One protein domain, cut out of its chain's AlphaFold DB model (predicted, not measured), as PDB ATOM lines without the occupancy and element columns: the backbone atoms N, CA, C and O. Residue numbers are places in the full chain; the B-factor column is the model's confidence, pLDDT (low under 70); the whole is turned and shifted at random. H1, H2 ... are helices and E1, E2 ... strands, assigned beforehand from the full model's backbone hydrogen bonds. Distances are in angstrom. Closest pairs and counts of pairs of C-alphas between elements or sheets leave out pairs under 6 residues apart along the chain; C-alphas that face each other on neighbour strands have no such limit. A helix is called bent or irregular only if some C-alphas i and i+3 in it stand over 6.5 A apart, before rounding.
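Overview. This is residues 283 to 386 of the 386 residues of an uncharacterized protein of Thelohanellus kitauei (UniProt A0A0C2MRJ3). With little regular structure, two small antiparallel sheets stand one beyond the other along the longest axis: E1 E2 E3, a meander, each strand the antiparallel neighbour of the one before, and the curled E4 E5 E6 E7, short H1 between them. The printed part has 104 residues, 37 in named elements, mostly strand, ordered E1 E2 E3 E4 E5 H1 E6 E7. It is compact, radius of gyration of the C-alphas 13.5 A, spanning 41 by 28 by 22 A.

Along the chain. E1 is residues 283 to 286, from C-alpha 283 at (179.021, 148.891, 176.077); E2 296 to 299; E3 308 to 311; E4 335 to 340, 15.3 A long; E5 345 to 348; H1 354 to 359; E6 361 to 366, 15.0 A; E7 372 to 374, ending with C-alpha 374 at (158.430, 160.321, 188.558).

Arrangement. Within hydrogen-bond range are N 284 and O 298 of hairpin E1 and E2, 2.8 A; N 297 and O 310 of hairpin E2 and E3, 2.8 A; N 340 and O 345 of hairpin E4 and E5, 2.8 A; N 346 and O 362 of E5 and E6, 2.8 A; N 373 and O 365 of hairpin E6 and E7, 2.7 A. H1, only just irregular with C-alphas 356 and 359 6.8 A apart, has 1 of 2 O i to N i+4 pairs within range. It is on the strongly twisted sheet E4 E5 E6 E7, height 6.1 A, over none of its strands; its closest C-alphas to E5 are Ser 356 and Cys 348, 5.8 A. It only grazes E1 E2 E3.

Size, cuts and confidence. The farthest C-alphas, Cys 313 and Glu 386, are 44.3 A apart. The printed part has no cut; the link E3 to E4 is long, 23 residues. Residues 384 to 386 have pLDDT under 70.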
ATOM      1  N   TYR A 283     179.212 148.015 174.938       94.94
ATOM      2  CA  TYR A 283     179.021 148.891 176.077       94.94
ATOM      3  C   TYR A 283     178.818 150.338 175.631       94.94
ATOM      4  O   TYR A 283     179.180 150.746 174.530       94.94
ATOM      5  N   THR A 284     178.248 151.146 176.515       94.88
ATOM      6  CA  THR A 284     178.171 152.599 176.349       94.88
ATOM      7  C   THR A 284     178.740 153.290 177.574       94.88
ATOM      8  O   THR A 284     178.755 152.721 178.666       94.88
ATOM      9  N   LEU A 285     179.248 154.506 177.381       94.25
ATOM     10  CA  LEU A 285     179.773 155.335 178.455       94.25
ATOM     11  C   LEU A 285     178.779 156.448 178.779       94.25
ATOM     12  O   LEU A 285     178.286 157.126 177.878       94.25
ATOM     13  N   ALA A 286     178.532 156.636 180.067       94.31
ATOM     14  CA  ALA A 286     177.600 157.603 180.617       94.31
ATOM     15  C   ALA A 286     178.234 158.384 181.776       94.31
ATOM     16  O   ALA A 286     179.309 158.039 182.288       94.31
ATOM     17  N   LEU A 287     177.543 159.442 182.193       92.81
ATOM     18  CA  LEU A 287     177.816 160.145 183.433       92.81
ATOM     19  C   LEU A 287     177.439 159.242 184.613       92.81
ATOM     20  O   LEU A 287     176.314 158.756 184.707       92.81
ATOM     21  N   CYS A 288     178.370 159.028 185.537       93.25
ATOM     22  CA  CYS A 288     178.057 158.345 186.779       93.25
ATOM     23  C   CYS A 288     177.184 159.255 187.652       93.25
ATOM     24  O   CYS A 288     177.626 160.349 187.993       93.25
ATOM     25  N   PRO A 289     176.003 158.810 188.108       91.75
ATOM     26  CA  PRO A 289     175.134 159.650 188.929       91.75
ATOM     27  C   PRO A 289     175.689 159.885 190.345       91.75
ATOM     28  O   PRO A 289     175.275 160.815 191.023       91.75
ATOM     29  N   VAL A 290     176.618 159.041 190.811       91.19
ATOM     30  CA  VAL A 290     177.198 159.135 192.163       91.19
ATOM     31  C   VAL A 290     178.386 160.087 192.211       91.19
ATOM     32  O   VAL A 290     178.562 160.791 193.200       91.19
ATOM     33  N   CYS A 291     179.232 160.059 191.185       88.62
ATOM     34  CA  CYS A 291     180.480 160.816 191.170       88.62
ATOM     35  C   CYS A 291     180.567 161.805 190.006       88.62
ATOM     36  O   CYS A 291     181.631 162.342 189.762       88.62
ATOM     37  N   GLU A 292     179.492 162.005 189.243       88.56
ATOM     38  CA  GLU A 292     179.389 163.034 188.193       88.56
ATOM     39  C   GLU A 292     180.545 163.009 187.168       88.56
ATOM     40  O   GLU A 292     180.888 164.005 186.535       88.56
ATOM     41  N   SER A 293     181.154 161.838 186.978       86.94
ATOM     42  CA  SER A 293     182.260 161.605 186.052       86.94
ATOM     43  C   SER A 293     181.786 160.732 184.896       86.94
ATOM     44  O   SER A 293     181.033 159.780 185.107       86.94
ATOM     45  N   PHE A 294     182.255 161.012 183.675       91.31
ATOM     46  CA  PHE A 294     182.022 160.182 182.483       91.31
ATOM     47  C   PHE A 294     182.842 158.887 182.535       91.31
ATOM     48  O   PHE A 294     183.770 158.664 181.764       91.31
ATOM     49  N   SER A 295     182.505 158.049 183.503       93.06
ATOM     50  CA  SER A 295     183.216 156.827 183.867       93.06
ATOM     51  C   SER A 295     182.258 155.675 184.159       93.06
ATOM     52  O   SER A 295     182.691 154.642 184.669       93.06
ATOM     53  N   HIS A 296     180.958 155.844 183.870       95.81
ATOM     54  CA  HIS A 296     179.928 154.825 184.060       95.81
ATOM     55  C   HIS A 296     179.747 154.012 182.783       95.81
ATOM     56  O   HIS A 296     179.211 154.491 181.789       95.81
ATOM     57  N   PHE A 297     180.212 152.772 182.822       96.88
ATOM     58  CA  PHE A 297     180.089 151.812 181.739       96.88
ATOM     59  C   PHE A 297     178.781 151.038 181.886       96.88
ATOM     60  O   PHE A 297     178.501 150.471 182.943       96.88
ATOM     61  N   ILE A 298     177.992 151.004 180.816       96.44
ATOM     62  CA  ILE A 298     176.715 150.294 180.711       96.44
ATOM     63  C   ILE A 298     176.901 149.173 179.691       96.44
ATOM     64  O   ILE A 298     177.155 149.463 178.525       96.44
ATOM     65  N   LEU A 299     176.810 147.915 180.125       96.38
ATOM     66  CA  LEU A 299     177.170 146.738 179.331       96.38
ATOM     67  C   LEU A 299     175.923 145.963 178.892       96.38
ATOM     68  O   LEU A 299     174.982 145.796 179.675       96.38
ATOM     69  N   TYR A 300     175.960 145.464 177.656       93.25
ATOM     70  CA  TYR A 300     174.851 144.755 177.007       93.25
ATOM     71  C   TYR A 300     175.156 143.268 176.765       93.25
ATOM     72  O   TYR A 300     174.269 142.443 176.932       93.25
ATOM     73  N   GLU A 301     176.399 142.919 176.412       87.44
ATOM     74  CA  GLU A 301     176.866 141.532 176.172       87.44
ATOM     75  C   GLU A 301     175.927 140.701 175.275       87.44
ATOM     76  O   GLU A 301     175.460 139.622 175.640       87.44
ATOM     77  N   GLY A 302     175.624 141.233 174.093       86.69
ATOM     78  CA  GLY A 302     174.748 140.617 173.097       86.69
ATOM     79  C   GLY A 302     173.248 140.823 173.330       86.69
ATOM     80  O   GLY A 302     172.451 140.505 172.444       86.69
ATOM     81  N   GLU A 303     172.844 141.382 174.472       90.50
ATOM     82  CA  GLU A 303     171.443 141.676 174.764       90.50
ATOM     83  C   GLU A 303     170.993 143.036 174.210       90.50
ATOM     84  O   GLU A 303     171.767 143.961 173.973       90.50
ATOM     85  N   SER A 304     169.679 143.180 174.024       88.94
ATOM     86  CA  SER A 304     169.067 144.446 173.579       88.94
ATOM     87  C   SER A 304     168.864 145.472 174.704       88.94
ATOM     88  O   SER A 304     168.416 146.591 174.448       88.94
ATOM     89  N   TYR A 305     169.190 145.102 175.944       91.12
ATOM     90  CA  TYR A 305     169.022 145.904 177.154       91.12
ATOM     91  C   TYR A 305     170.277 145.809 178.039       91.12
ATOM     92  O   TYR A 305     171.032 144.845 177.913       91.12
ATOM     93  N   PRO A 306     170.534 146.795 178.918       94.50
ATOM     94  CA  PRO A 306     171.659 146.727 179.845       94.50
ATOM     95  C   PRO A 306     171.527 145.547 180.811       94.50
ATOM     96  O   PRO A 306     170.514 145.438 181.497       94.50
ATOM     97  N   ILE A 307     172.563 144.717 180.926       95.00
ATOM     98  CA  ILE A 307     172.578 143.569 181.854       95.00
ATOM     99  C   ILE A 307     173.392 143.842 183.122       95.00
ATOM    100  O   ILE A 307     173.167 143.241 184.173       95.00
ATOM    101  N   ARG A 308     174.354 144.765 183.037       95.88
ATOM    102  CA  ARG A 308     175.161 145.229 184.168       95.88
ATOM    103  C   ARG A 308     175.800 146.571 183.868       95.88
ATOM    104  O   ARG A 308     175.960 146.959 182.713       95.88
ATOM    105  N   THR A 309     176.193 147.275 184.918       96.12
ATOM    106  CA  THR A 309     176.856 148.570 184.823       96.12
ATOM    107  C   THR A 309     177.865 148.748 185.947       96.12
ATOM    108  O   THR A 309     177.679 148.211 187.041       96.12
ATOM    109  N   HIS A 310     178.908 149.538 185.713       96.56
ATOM    110  CA  HIS A 310     179.859 149.918 186.757       96.56
ATOM    111  C   HIS A 310     180.556 151.240 186.447       96.56
ATOM    112  O   HIS A 310     180.761 151.603 185.295       96.56
ATOM    113  N   CYS A 311     180.958 151.951 187.490       95.25
ATOM    114  CA  CYS A 311     181.785 153.139 187.422       95.25
ATOM    115  C   CYS A 311     183.200 152.805 187.887       95.25
ATOM    116  O   CYS A 311     183.407 152.404 189.035       95.25
ATOM    117  N   ILE A 312     184.182 153.005 187.006       95.25
ATOM    118  CA  ILE A 312     185.597 152.734 187.307       95.25
ATOM    119  C   ILE A 312     186.201 153.730 188.314       95.25
ATOM    120  O   ILE A 312     187.218 153.445 188.943       95.25
ATOM    121  N   CYS A 313     185.567 154.889 188.510       91.69
ATOM    122  CA  CYS A 313     186.071 155.937 189.395       91.69
ATOM    123  C   CYS A 313     185.573 155.823 190.840       91.69
ATOM    124  O   CYS A 313     186.326 156.137 191.757       91.69
ATOM    125  N   CYS A 314     184.322 155.408 191.067       90.81
ATOM    126  CA  CYS A 314     183.729 155.372 192.414       90.81
ATOM    127  C   CYS A 314     183.183 154.001 192.830       90.81
ATOM    128  O   CYS A 314     182.737 153.840 193.964       90.81
ATOM    129  N   GLY A 315     183.191 153.011 191.933       92.19
ATOM    130  CA  GLY A 315     182.696 151.665 192.219       92.19
ATOM    131  C   GLY A 315     181.175 151.521 192.239       92.19
ATOM    132  O   GLY A 315     180.685 150.420 192.486       92.19
ATOM    133  N   PHE A 316     180.412 152.584 191.958       94.19
ATOM    134  CA  PHE A 316     178.969 152.475 191.741       94.19
ATOM    135  C   PHE A 316     178.678 151.483 190.610       94.19
ATOM    136  O   PHE A 316     179.323 151.540 189.570       94.19
ATOM    137  N   GLY A 317     177.703 150.594 190.774       94.56
ATOM    138  CA  GLY A 317     177.351 149.636 189.735       94.56
ATOM    139  C   GLY A 317     176.095 148.849 190.061       94.56
ATOM    140  O   GLY A 317     175.640 148.821 191.205       94.56
ATOM    141  N   LEU A 318     175.547 148.215 189.031       95.00
ATOM    142  CA  LEU A 318     174.352 147.377 189.085       95.00
ATOM    143  C   LEU A 318     174.647 146.091 188.319       95.00
ATOM    144  O   LEU A 318     175.221 146.154 187.237       95.00
ATOM    145  N   ASN A 319     174.272 144.941 188.864       94.12
ATOM    146  CA  ASN A 319     174.526 143.635 188.255       94.12
ATOM    147  C   ASN A 319     173.217 142.859 188.116       94.12
ATOM    148  O   ASN A 319     172.237 143.194 188.778       94.12
ATOM    149  N   ASP A 320     173.243 141.817 187.284       92.69
ATOM    150  CA  ASP A 320     172.145 140.860 187.096       92.69
ATOM    151  C   ASP A 320     170.811 141.509 186.684       92.69
ATOM    152  O   ASP A 320     169.740 141.006 187.026       92.69
ATOM    153  N   LEU A 321     170.877 142.614 185.932       94.50
ATOM    154  CA  LEU A 321     169.712 143.395 185.519       94.50
ATOM    155  C   LEU A 321     168.797 142.587 184.600       94.50
ATOM    156  O   LEU A 321     169.258 141.898 183.691       94.50
ATOM    157  N   GLN A 322     167.493 142.709 184.822       92.94
ATOM    158  CA  GLN A 322     166.450 142.014 184.084       92.94
ATOM    159  C   GLN A 322     165.511 143.007 183.407       92.94
ATOM    160  O   GLN A 322     165.301 144.124 183.872       92.94
ATOM    161  N   THR A 323     164.868 142.582 182.320       89.62
ATOM    162  CA  THR A 323     163.955 143.444 181.546       89.62
ATOM    163  C   THR A 323     162.788 144.011 182.363       89.62
ATOM    164  O   THR A 323     162.302 145.095 182.050       89.62
ATOM    165  N   TRP A 324     162.350 143.322 183.419       88.38
ATOM    166  CA  TRP A 324     161.278 143.779 184.310       88.38
ATOM    167  C   TRP A 324     161.736 144.749 185.407       88.38
ATOM    168  O   TRP A 324     160.887 145.290 186.112       88.38
ATOM    169  N   ASP A 325     163.042 144.985 185.563       88.75
ATOM    170  CA  ASP A 325     163.564 145.954 186.536       88.75
ATOM    171  C   ASP A 325     163.402 147.405 186.047       88.75
ATOM    172  O   ASP A 325     163.489 148.350 186.836       88.75
ATOM    173  N   PHE A 326     163.170 147.589 184.743       90.94
ATOM    174  CA  PHE A 326     163.163 148.890 184.087       90.94
ATOM    175  C   PHE A 326     161.788 149.562 184.108       90.94
ATOM    176  O   PHE A 326     160.803 149.068 183.559       90.94
ATOM    177  N   GLN A 327     161.762 150.765 184.669       89.50
ATOM    178  CA  GLN A 327     160.644 151.696 184.628       89.50
ATOM    179  C   GLN A 327     160.789 152.651 183.437       89.50
ATOM    180  O   GLN A 327     161.891 152.896 182.933       89.50
ATOM    181  N   GLN A 328     159.667 153.202 182.973       89.81
ATOM    182  CA  GLN A 328     159.667 154.171 181.879       89.81
ATOM    183  C   GLN A 328     160.255 155.506 182.345       89.81
ATOM    184  O   GLN A 328     159.797 156.072 183.334       89.81
ATOM    185  N   CYS A 329     161.264 156.009 181.637       89.88
ATOM    186  CA  CYS A 329     161.857 157.311 181.913       89.88
ATOM    187  C   CYS A 329     160.912 158.440 181.475       89.88
ATOM    188  O   CYS A 329     160.464 158.400 180.326       89.88
ATOM    189  N   PRO A 330     160.654 159.459 182.312       85.81
ATOM    190  CA  PRO A 330     159.836 160.606 181.917       85.81
ATOM    191  C   PRO A 330     160.505 161.464 180.830       85.81
ATOM    192  O   PRO A 330     159.818 161.999 179.970       85.81
ATOM    193  N   GLU A 331     161.842 161.542 180.815       88.62
ATOM    194  CA  GLU A 331     162.576 162.366 179.843       88.62
ATOM    195  C   GLU A 331     162.627 161.705 178.465       88.62
ATOM    196  O   GLU A 331     162.196 162.286 177.471       88.62
ATOM    197  N   CYS A 332     163.112 160.463 178.390       90.69
ATOM    198  CA  CYS A 332     163.301 159.803 177.101       90.69
ATOM    199  C   CYS A 332     162.155 158.882 176.673       90.69
ATOM    200  O   CYS A 332     162.190 158.338 175.567       90.69
ATOM    201  N   GLY A 333     161.175 158.634 177.543       88.06
ATOM    202  CA  GLY A 333     160.038 157.751 177.277       88.06
ATOM    203  C   GLY A 333     160.384 156.262 177.146       88.06
ATOM    204  O   GLY A 333     159.492 155.462 176.859       88.06
ATOM    205  N   THR A 334     161.644 155.857 177.343       90.69
ATOM    206  CA  THR A 334     162.094 154.460 177.205       90.69
ATOM    207  C   THR A 334     162.050 153.708 178.545       90.69
ATOM    208  O   THR A 334     162.263 154.325 179.588       90.69
ATOM    209  N   PRO A 335     161.793 152.383 178.562       91.38
ATOM    210  CA  PRO A 335     161.963 151.550 179.756       91.38
ATOM    211  C   PRO A 335     163.454 151.401 180.076       91.38
ATOM    212  O   PRO A 335     164.137 150.527 179.545       91.38
ATOM    213  N   SER A 336     163.986 152.314 180.881       92.94
ATOM    214  CA  SER A 336     165.430 152.459 181.096       92.94
ATOM    215  C   SER A 336     165.809 152.885 182.513       92.94
ATOM    216  O   SER A 336     167.000 152.920 182.825       92.94
ATOM    217  N   VAL A 337     164.835 153.199 183.373       93.69
ATOM    218  CA  VAL A 337     165.088 153.707 184.725       93.69
ATOM    219  C   VAL A 337     165.058 152.582 185.743       93.69
ATOM    220  O   VAL A 337     164.084 151.841 185.823       93.69
ATOM    221  N   ILE A 338     166.094 152.505 186.573       92.88
ATOM    222  CA  ILE A 338     166.153 151.600 187.724       92.88
ATOM    223  C   ILE A 338     166.116 152.426 189.002       92.88
ATOM    224  O   ILE A 338     166.937 153.325 189.181       92.88
ATOM    225  N   TYR A 339     165.187 152.114 189.904       89.81
ATOM    226  CA  TYR A 339     165.112 152.775 191.203       89.81
ATOM    227  C   TYR A 339     166.194 152.262 192.158       89.81
ATOM    228  O   TYR A 339     166.351 151.058 192.356       89.81
ATOM    229  N   LEU A 340     166.895 153.189 192.811       90.38
ATOM    230  CA  LEU A 340     167.914 152.910 193.813       90.38
ATOM    231  C   LEU A 340     167.439 153.359 195.199       90.38
ATOM    232  O   LEU A 340     167.522 154.547 195.532       90.38
ATOM    233  N   PRO A 341     167.013 152.423 196.069       86.62
ATOM    234  CA  PRO A 341     166.488 152.754 197.395       86.62
ATOM    235  C   PRO A 341     167.443 153.584 198.256       86.62
ATOM    236  O   PRO A 341     167.004 154.453 199.006       86.62
ATOM    237  N   GLN A 342     168.747 153.338 198.128       88.44
ATOM    238  CA  GLN A 342     169.789 154.025 198.891       88.44
ATOM    239  C   GLN A 342     169.923 155.516 198.540       88.44
ATOM    240  O   GLN A 342     170.286 156.306 199.407       88.44
ATOM    241  N   HIS A 343     169.582 155.902 197.306       86.94
ATOM    242  CA  HIS A 343     169.616 157.292 196.839       86.94
ATOM    243  C   HIS A 343     168.228 157.936 196.797       86.94
ATOM    244  O   HIS A 343     168.141 159.149 196.647       86.94
ATOM    245  N   ARG A 344     167.152 157.146 196.951       87.38
ATOM    246  CA  ARG A 344     165.762 157.590 196.732       87.38
ATOM    247  C   ARG A 344     165.612 158.297 195.383       87.38
ATOM    248  O   ARG A 344     165.038 159.374 195.290       87.38
ATOM    249  N   ALA A 345     166.209 157.697 194.363       91.12
ATOM    250  CA  ALA A 345     166.270 158.232 193.015       91.12
ATOM    251  C   ALA A 345     166.396 157.083 192.014       91.12
ATOM    252  O   ALA A 345     166.770 155.966 192.380       91.12
ATOM    253  N   GLY A 346     166.083 157.362 190.757       92.12
ATOM    254  CA  GLY A 346     166.303 156.465 189.634       92.12
ATOM    255  C   GLY A 346     167.618 156.725 188.923       92.12
ATOM    256  O   GLY A 346     168.198 157.801 189.029       92.12
ATOM    257  N   VAL A 347     168.062 155.750 188.141       94.12
ATOM    258  CA  VAL A 347     169.163 155.914 187.191       94.12
ATOM    259  C   VAL A 347     168.682 155.469 185.823       94.12
ATOM    260  O   VAL A 347     168.274 154.320 185.658       94.12
ATOM    261  N   CYS A 348     168.718 156.382 184.852       94.75
ATOM    262  CA  CYS A 348     168.406 156.072 183.464       94.75
ATOM    263  C   CYS A 348     169.632 155.462 182.779       94.75
ATOM    264  O   CYS A 348     170.655 156.122 182.611       94.75
ATOM    265  N   LEU A 349     169.520 154.202 182.358       95.25
ATOM    266  CA  LEU A 349     170.592 153.467 181.679       95.25
ATOM    267  C   LEU A 349     170.542 153.589 180.150       95.25
ATOM    268  O   LEU A 349     171.244 152.873 179.434       95.25
ATOM    269  N   TRP A 350     169.715 154.492 179.619       93.69
ATOM    270  CA  TRP A 350     169.731 154.804 178.198       93.69
ATOM    271  C   TRP A 350     170.725 155.932 177.922       93.69
ATOM    272  O   TRP A 350     170.429 157.090 178.187       93.69
ATOM    273  N   TYR A 351     171.873 155.608 177.322       85.75
ATOM    274  CA  TYR A 351     172.984 156.547 177.083       85.75
ATOM    275  C   TYR A 351     172.630 157.821 176.288       85.75
ATOM    276  O   TYR A 351     173.409 158.773 176.242       85.75
ATOM    277  N   LYS A 352     171.479 157.849 175.603       91.81
ATOM    278  CA  LYS A 352     171.001 159.034 174.874       91.81
ATOM    279  C   LYS A 352     170.154 159.982 175.729       91.81
ATOM    280  O   LYS A 352     169.955 161.109 175.285       91.81
ATOM    281  N   CYS A 353     169.684 159.537 176.891       94.31
ATOM    282  CA  CYS A 353     168.907 160.321 177.849       94.31
ATOM    283  C   CYS A 353     169.761 161.437 178.456       94.31
ATOM    284  O   CYS A 353     170.942 161.221 178.743       94.31
ATOM    285  N   GLU A 354     169.166 162.598 178.711       91.12
ATOM    286  CA  GLU A 354     169.868 163.715 179.356       91.12
ATOM    287  C   GLU A 354     170.267 163.402 180.808       91.12
ATOM    288  O   GLU A 354     171.375 163.753 181.221       91.12
ATOM    289  N   TYR A 355     169.486 162.594 181.537       90.69
ATOM    290  CA  TYR A 355     169.907 162.054 182.838       90.69
ATOM    291  C   TYR A 355     171.182 161.206 182.739       90.69
ATOM    292  O   TYR A 355     172.060 161.296 183.590       90.69
ATOM    293  N   SER A 356     171.341 160.427 181.668       90.50
ATOM    294  CA  SER A 356     172.538 159.601 181.468       90.50
ATOM    295  C   SER A 356     173.753 160.416 181.000       90.50
ATOM    296  O   SER A 356     174.895 160.030 181.245       90.50
ATOM    297  N   LYS A 357     173.531 161.554 180.331       89.38
ATOM    298  CA  LYS A 357     174.602 162.398 179.783       89.38
ATOM    299  C   LYS A 357     175.068 163.501 180.723       89.38
ATOM    300  O   LYS A 357     176.255 163.793 180.726       89.38
ATOM    301  N   MET A 358     174.156 164.173 181.422       87.44
ATOM    302  CA  MET A 358     174.452 165.449 182.084       87.44
ATOM    303  C   MET A 358     173.842 165.592 183.478       87.44
ATOM    304  O   MET A 358     174.467 166.225 184.322       87.44
ATOM    305  N   GLU A 359     172.656 165.038 183.737       84.25
ATOM    306  CA  GLU A 359     171.927 165.340 184.985       84.25
ATOM    307  C   GLU A 359     172.112 164.284 186.089       84.25
ATOM    308  O   GLU A 359     171.936 164.579 187.269       84.25
ATOM    309  N   GLY A 360     172.497 163.054 185.737       89.44
ATOM    310  CA  GLY A 360     172.737 161.966 186.682       89.44
ATOM    311  C   GLY A 360     171.449 161.296 187.170       89.44
ATOM    312  O   GLY A 360     170.858 160.467 186.476       89.44
ATOM    313  N   PHE A 361     171.055 161.574 188.413       92.62
ATOM    314  CA  PHE A 361     169.917 160.906 189.049       92.62
ATOM    315  C   PHE A 361     168.568 161.390 188.502       92.62
ATOM    316  O   PHE A 361     168.323 162.585 188.387       92.62
ATOM    317  N   VAL A 362     167.652 160.446 188.272       90.69
ATOM    318  CA  VAL A 362     166.239 160.709 187.968       90.69
ATOM    319  C   VAL A 362     165.480 160.912 189.285       90.69
ATOM    320  O   VAL A 362     165.480 160.000 190.120       90.69
ATOM    321  N   PRO A 363     164.800 162.046 189.513       88.19
ATOM    322  CA  PRO A 363     163.972 162.233 190.700       88.19
ATOM    323  C   PRO A 363     162.856 161.178 190.774       88.19
ATOM    324  O   PRO A 363     162.027 161.069 189.870       88.19
ATOM    325  N   MET A 364     162.840 160.383 191.847       87.31
ATOM    326  CA  MET A 364     161.851 159.323 192.058       87.31
ATOM    327  C   MET A 364     161.403 159.264 193.515       87.31
ATOM    328  O   MET A 364     162.229 159.172 194.418       87.31
ATOM    329  N   GLU A 365     160.094 159.210 193.753       84.00
ATOM    330  CA  GLU A 365     159.528 159.059 195.097       84.00
ATOM    331  C   GLU A 365     158.702 157.772 195.215       84.00
ATOM    332  O   GLU A 365     157.935 157.455 194.311       84.00
ATOM    333  N   PRO A 366     158.784 157.011 196.318       82.88
ATOM    334  CA  PRO A 366     157.901 155.865 196.528       82.88
ATOM    335  C   PRO A 366     156.417 156.265 196.532       82.88
ATOM    336  O   PRO A 366     156.008 157.191 197.233       82.88
ATOM    337  N   CYS A 367     155.586 155.530 195.797       83.31
ATOM    338  CA  CYS A 367     154.145 155.732 195.735       83.31
ATOM    339  C   CYS A 367     153.395 154.749 196.648       83.31
ATOM    340  O   CYS A 367     153.841 153.638 196.931       83.31
ATOM    341  N   LYS A 368     152.191 155.136 197.088       82.62
ATOM    342  CA  LYS A 368     151.342 154.331 197.987       82.62
ATOM    343  C   LYS A 368     150.903 152.994 197.386       82.62
ATOM    344  O   LYS A 368     150.572 152.083 198.139       82.62
ATOM    345  N   CYS A 369     150.883 152.874 196.059       81.62
ATOM    346  CA  CYS A 369     150.546 151.632 195.365       81.62
ATOM    347  C   CYS A 369     151.704 150.623 195.308       81.62
ATOM    348  O   CYS A 369     151.532 149.561 194.723       81.62
ATOM    349  N   GLY A 370     152.869 150.951 195.880       75.62
ATOM    350  CA  GLY A 370     154.070 150.113 195.836       75.62
ATOM    351  C   GLY A 370     154.999 150.390 194.649       75.62
ATOM    352  O   GLY A 370     156.101 149.857 194.634       75.62
ATOM    353  N   GLU A 371     154.587 151.242 193.704       82.50
ATOM    354  CA  GLU A 371     155.426 151.734 192.597       82.50
ATOM    355  C   GLU A 371     156.132 153.047 192.976       82.50
ATOM    356  O   GLU A 371     156.221 153.405 194.152       82.50
ATOM    357  N   TYR A 372     156.586 153.806 191.979       81.38
ATOM    358  CA  TYR A 372     157.246 155.096 192.144       81.38
ATOM    359  C   TYR A 372     156.500 156.215 191.411       81.38
ATOM    360  O   TYR A 372     155.804 155.982 190.420       81.38
ATOM    361  N   ARG A 373     156.637 157.432 191.933       82.62
ATOM    362  CA  ARG A 373     156.297 158.693 191.285       82.62
ATOM    363  C   ARG A 373     157.548 159.252 190.619       82.62
ATOM    364  O   ARG A 373     158.578 159.381 191.278       82.62
ATOM    365  N   MET A 374     157.438 159.586 189.342       82.56
ATOM    366  CA  MET A 374     158.430 160.321 188.558       82.56
ATOM    367  C   MET A 374     157.750 161.606 188.095       82.56
ATOM    368  O   MET A 374     156.659 161.528 187.541       82.56
ATOM    369  N   GLU A 375     158.337 162.768 188.395       77.69
ATOM    370  CA  GLU A 375     157.727 164.079 188.088       77.69
ATOM    371  C   GLU A 375     156.275 164.194 188.594       77.69
ATOM    372  O   GLU A 375     155.352 164.561 187.876       77.69
ATOM    373  N   GLU A 376     156.061 163.808 189.856       76.12
ATOM    374  CA  GLU A 376     154.750 163.756 190.525       76.12
ATOM    375  C   GLU A 376     153.750 162.729 189.961       76.12
ATOM    376  O   GLU A 376     152.738 162.491 190.614       76.12
ATOM    377  N   HIS A 377     154.031 162.043 188.849       77.31
ATOM    378  CA  HIS A 377     153.142 161.040 188.252       77.31
ATOM    379  C   HIS A 377     153.498 159.614 188.660       77.31
ATOM    380  O   HIS A 377     154.642 159.177 188.541       77.31
ATOM    381  N   CYS A 378     152.501 158.848 189.105       81.38
ATOM    382  CA  CYS A 378     152.626 157.402 189.254       81.38
ATOM    383  C   CYS A 378     151.739 156.696 188.236       81.38
ATOM    384  O   CYS A 378     150.521 156.781 188.334       81.38
ATOM    385  N   ARG A 379     152.336 155.890 187.352       74.81
ATOM    386  CA  ARG A 379     151.630 155.143 186.296       74.81
ATOM    387  C   ARG A 379     150.392 154.365 186.775       74.81
ATOM    388  O   ARG A 379     149.431 154.230 186.028       74.81
ATOM    389  N   ASN A 380     150.407 153.857 188.011       79.69
ATOM    390  CA  ASN A 380     149.298 153.081 188.576       79.69
ATOM    391  C   ASN A 380     148.252 153.928 189.320       79.69
ATOM    392  O   ASN A 380     147.116 153.483 189.470       79.69
ATOM    393  N   CYS A 381     148.620 155.099 189.849       82.19
ATOM    394  CA  CYS A 381     147.682 155.974 190.570       82.19
ATOM    395  C   CYS A 381     147.098 157.074 189.684       82.19
ATOM    396  O   CYS A 381     145.977 157.505 189.935       82.19
ATOM    397  N   ASP A 382     147.858 157.491 188.678       80.06
ATOM    398  CA  ASP A 382     147.585 158.604 187.781       80.06
ATOM    399  C   ASP A 382     147.698 158.084 186.327       80.06
ATOM    400  O   ASP A 382     148.643 158.432 185.618       80.06
ATOM    401  N   PRO A 383     146.828 157.146 185.890       70.69
ATOM    402  CA  PRO A 383     146.854 156.658 184.515       70.69
ATOM    403  C   PRO A 383     146.511 157.806 183.559       70.69
ATOM    404  O   PRO A 383     145.516 158.501 183.769       70.69
ATOM    405  N   GLU A 384     147.321 158.002 182.517       62.41
ATOM    406  CA  GLU A 384     146.993 158.935 181.435       62.41
ATOM    407  C   GLU A 384     145.657 158.504 180.799       62.41
ATOM    408  O   GLU A 384     145.483 157.335 180.445       62.41
ATOM    409  N   GLU A 385     144.685 159.419 180.719       53.91
ATOM    410  CA  GLU A 385     143.448 159.186 179.964       53.91
ATOM    411  C   GLU A 385     143.812 159.089 178.469       53.91
ATOM    412  O   GLU A 385     144.392 160.030 177.928       53.91
ATOM    413  N   GLU A 386     143.517 157.941 177.840       42.28
ATOM    414  CA  GLU A 386     143.797 157.642 176.416       42.28
ATOM    415  C   GLU A 386     143.231 158.668 175.419       42.28
ATOM    416  O   GLU A 386     142.048 159.070 175.559       42.28
TER     417      GLU A 386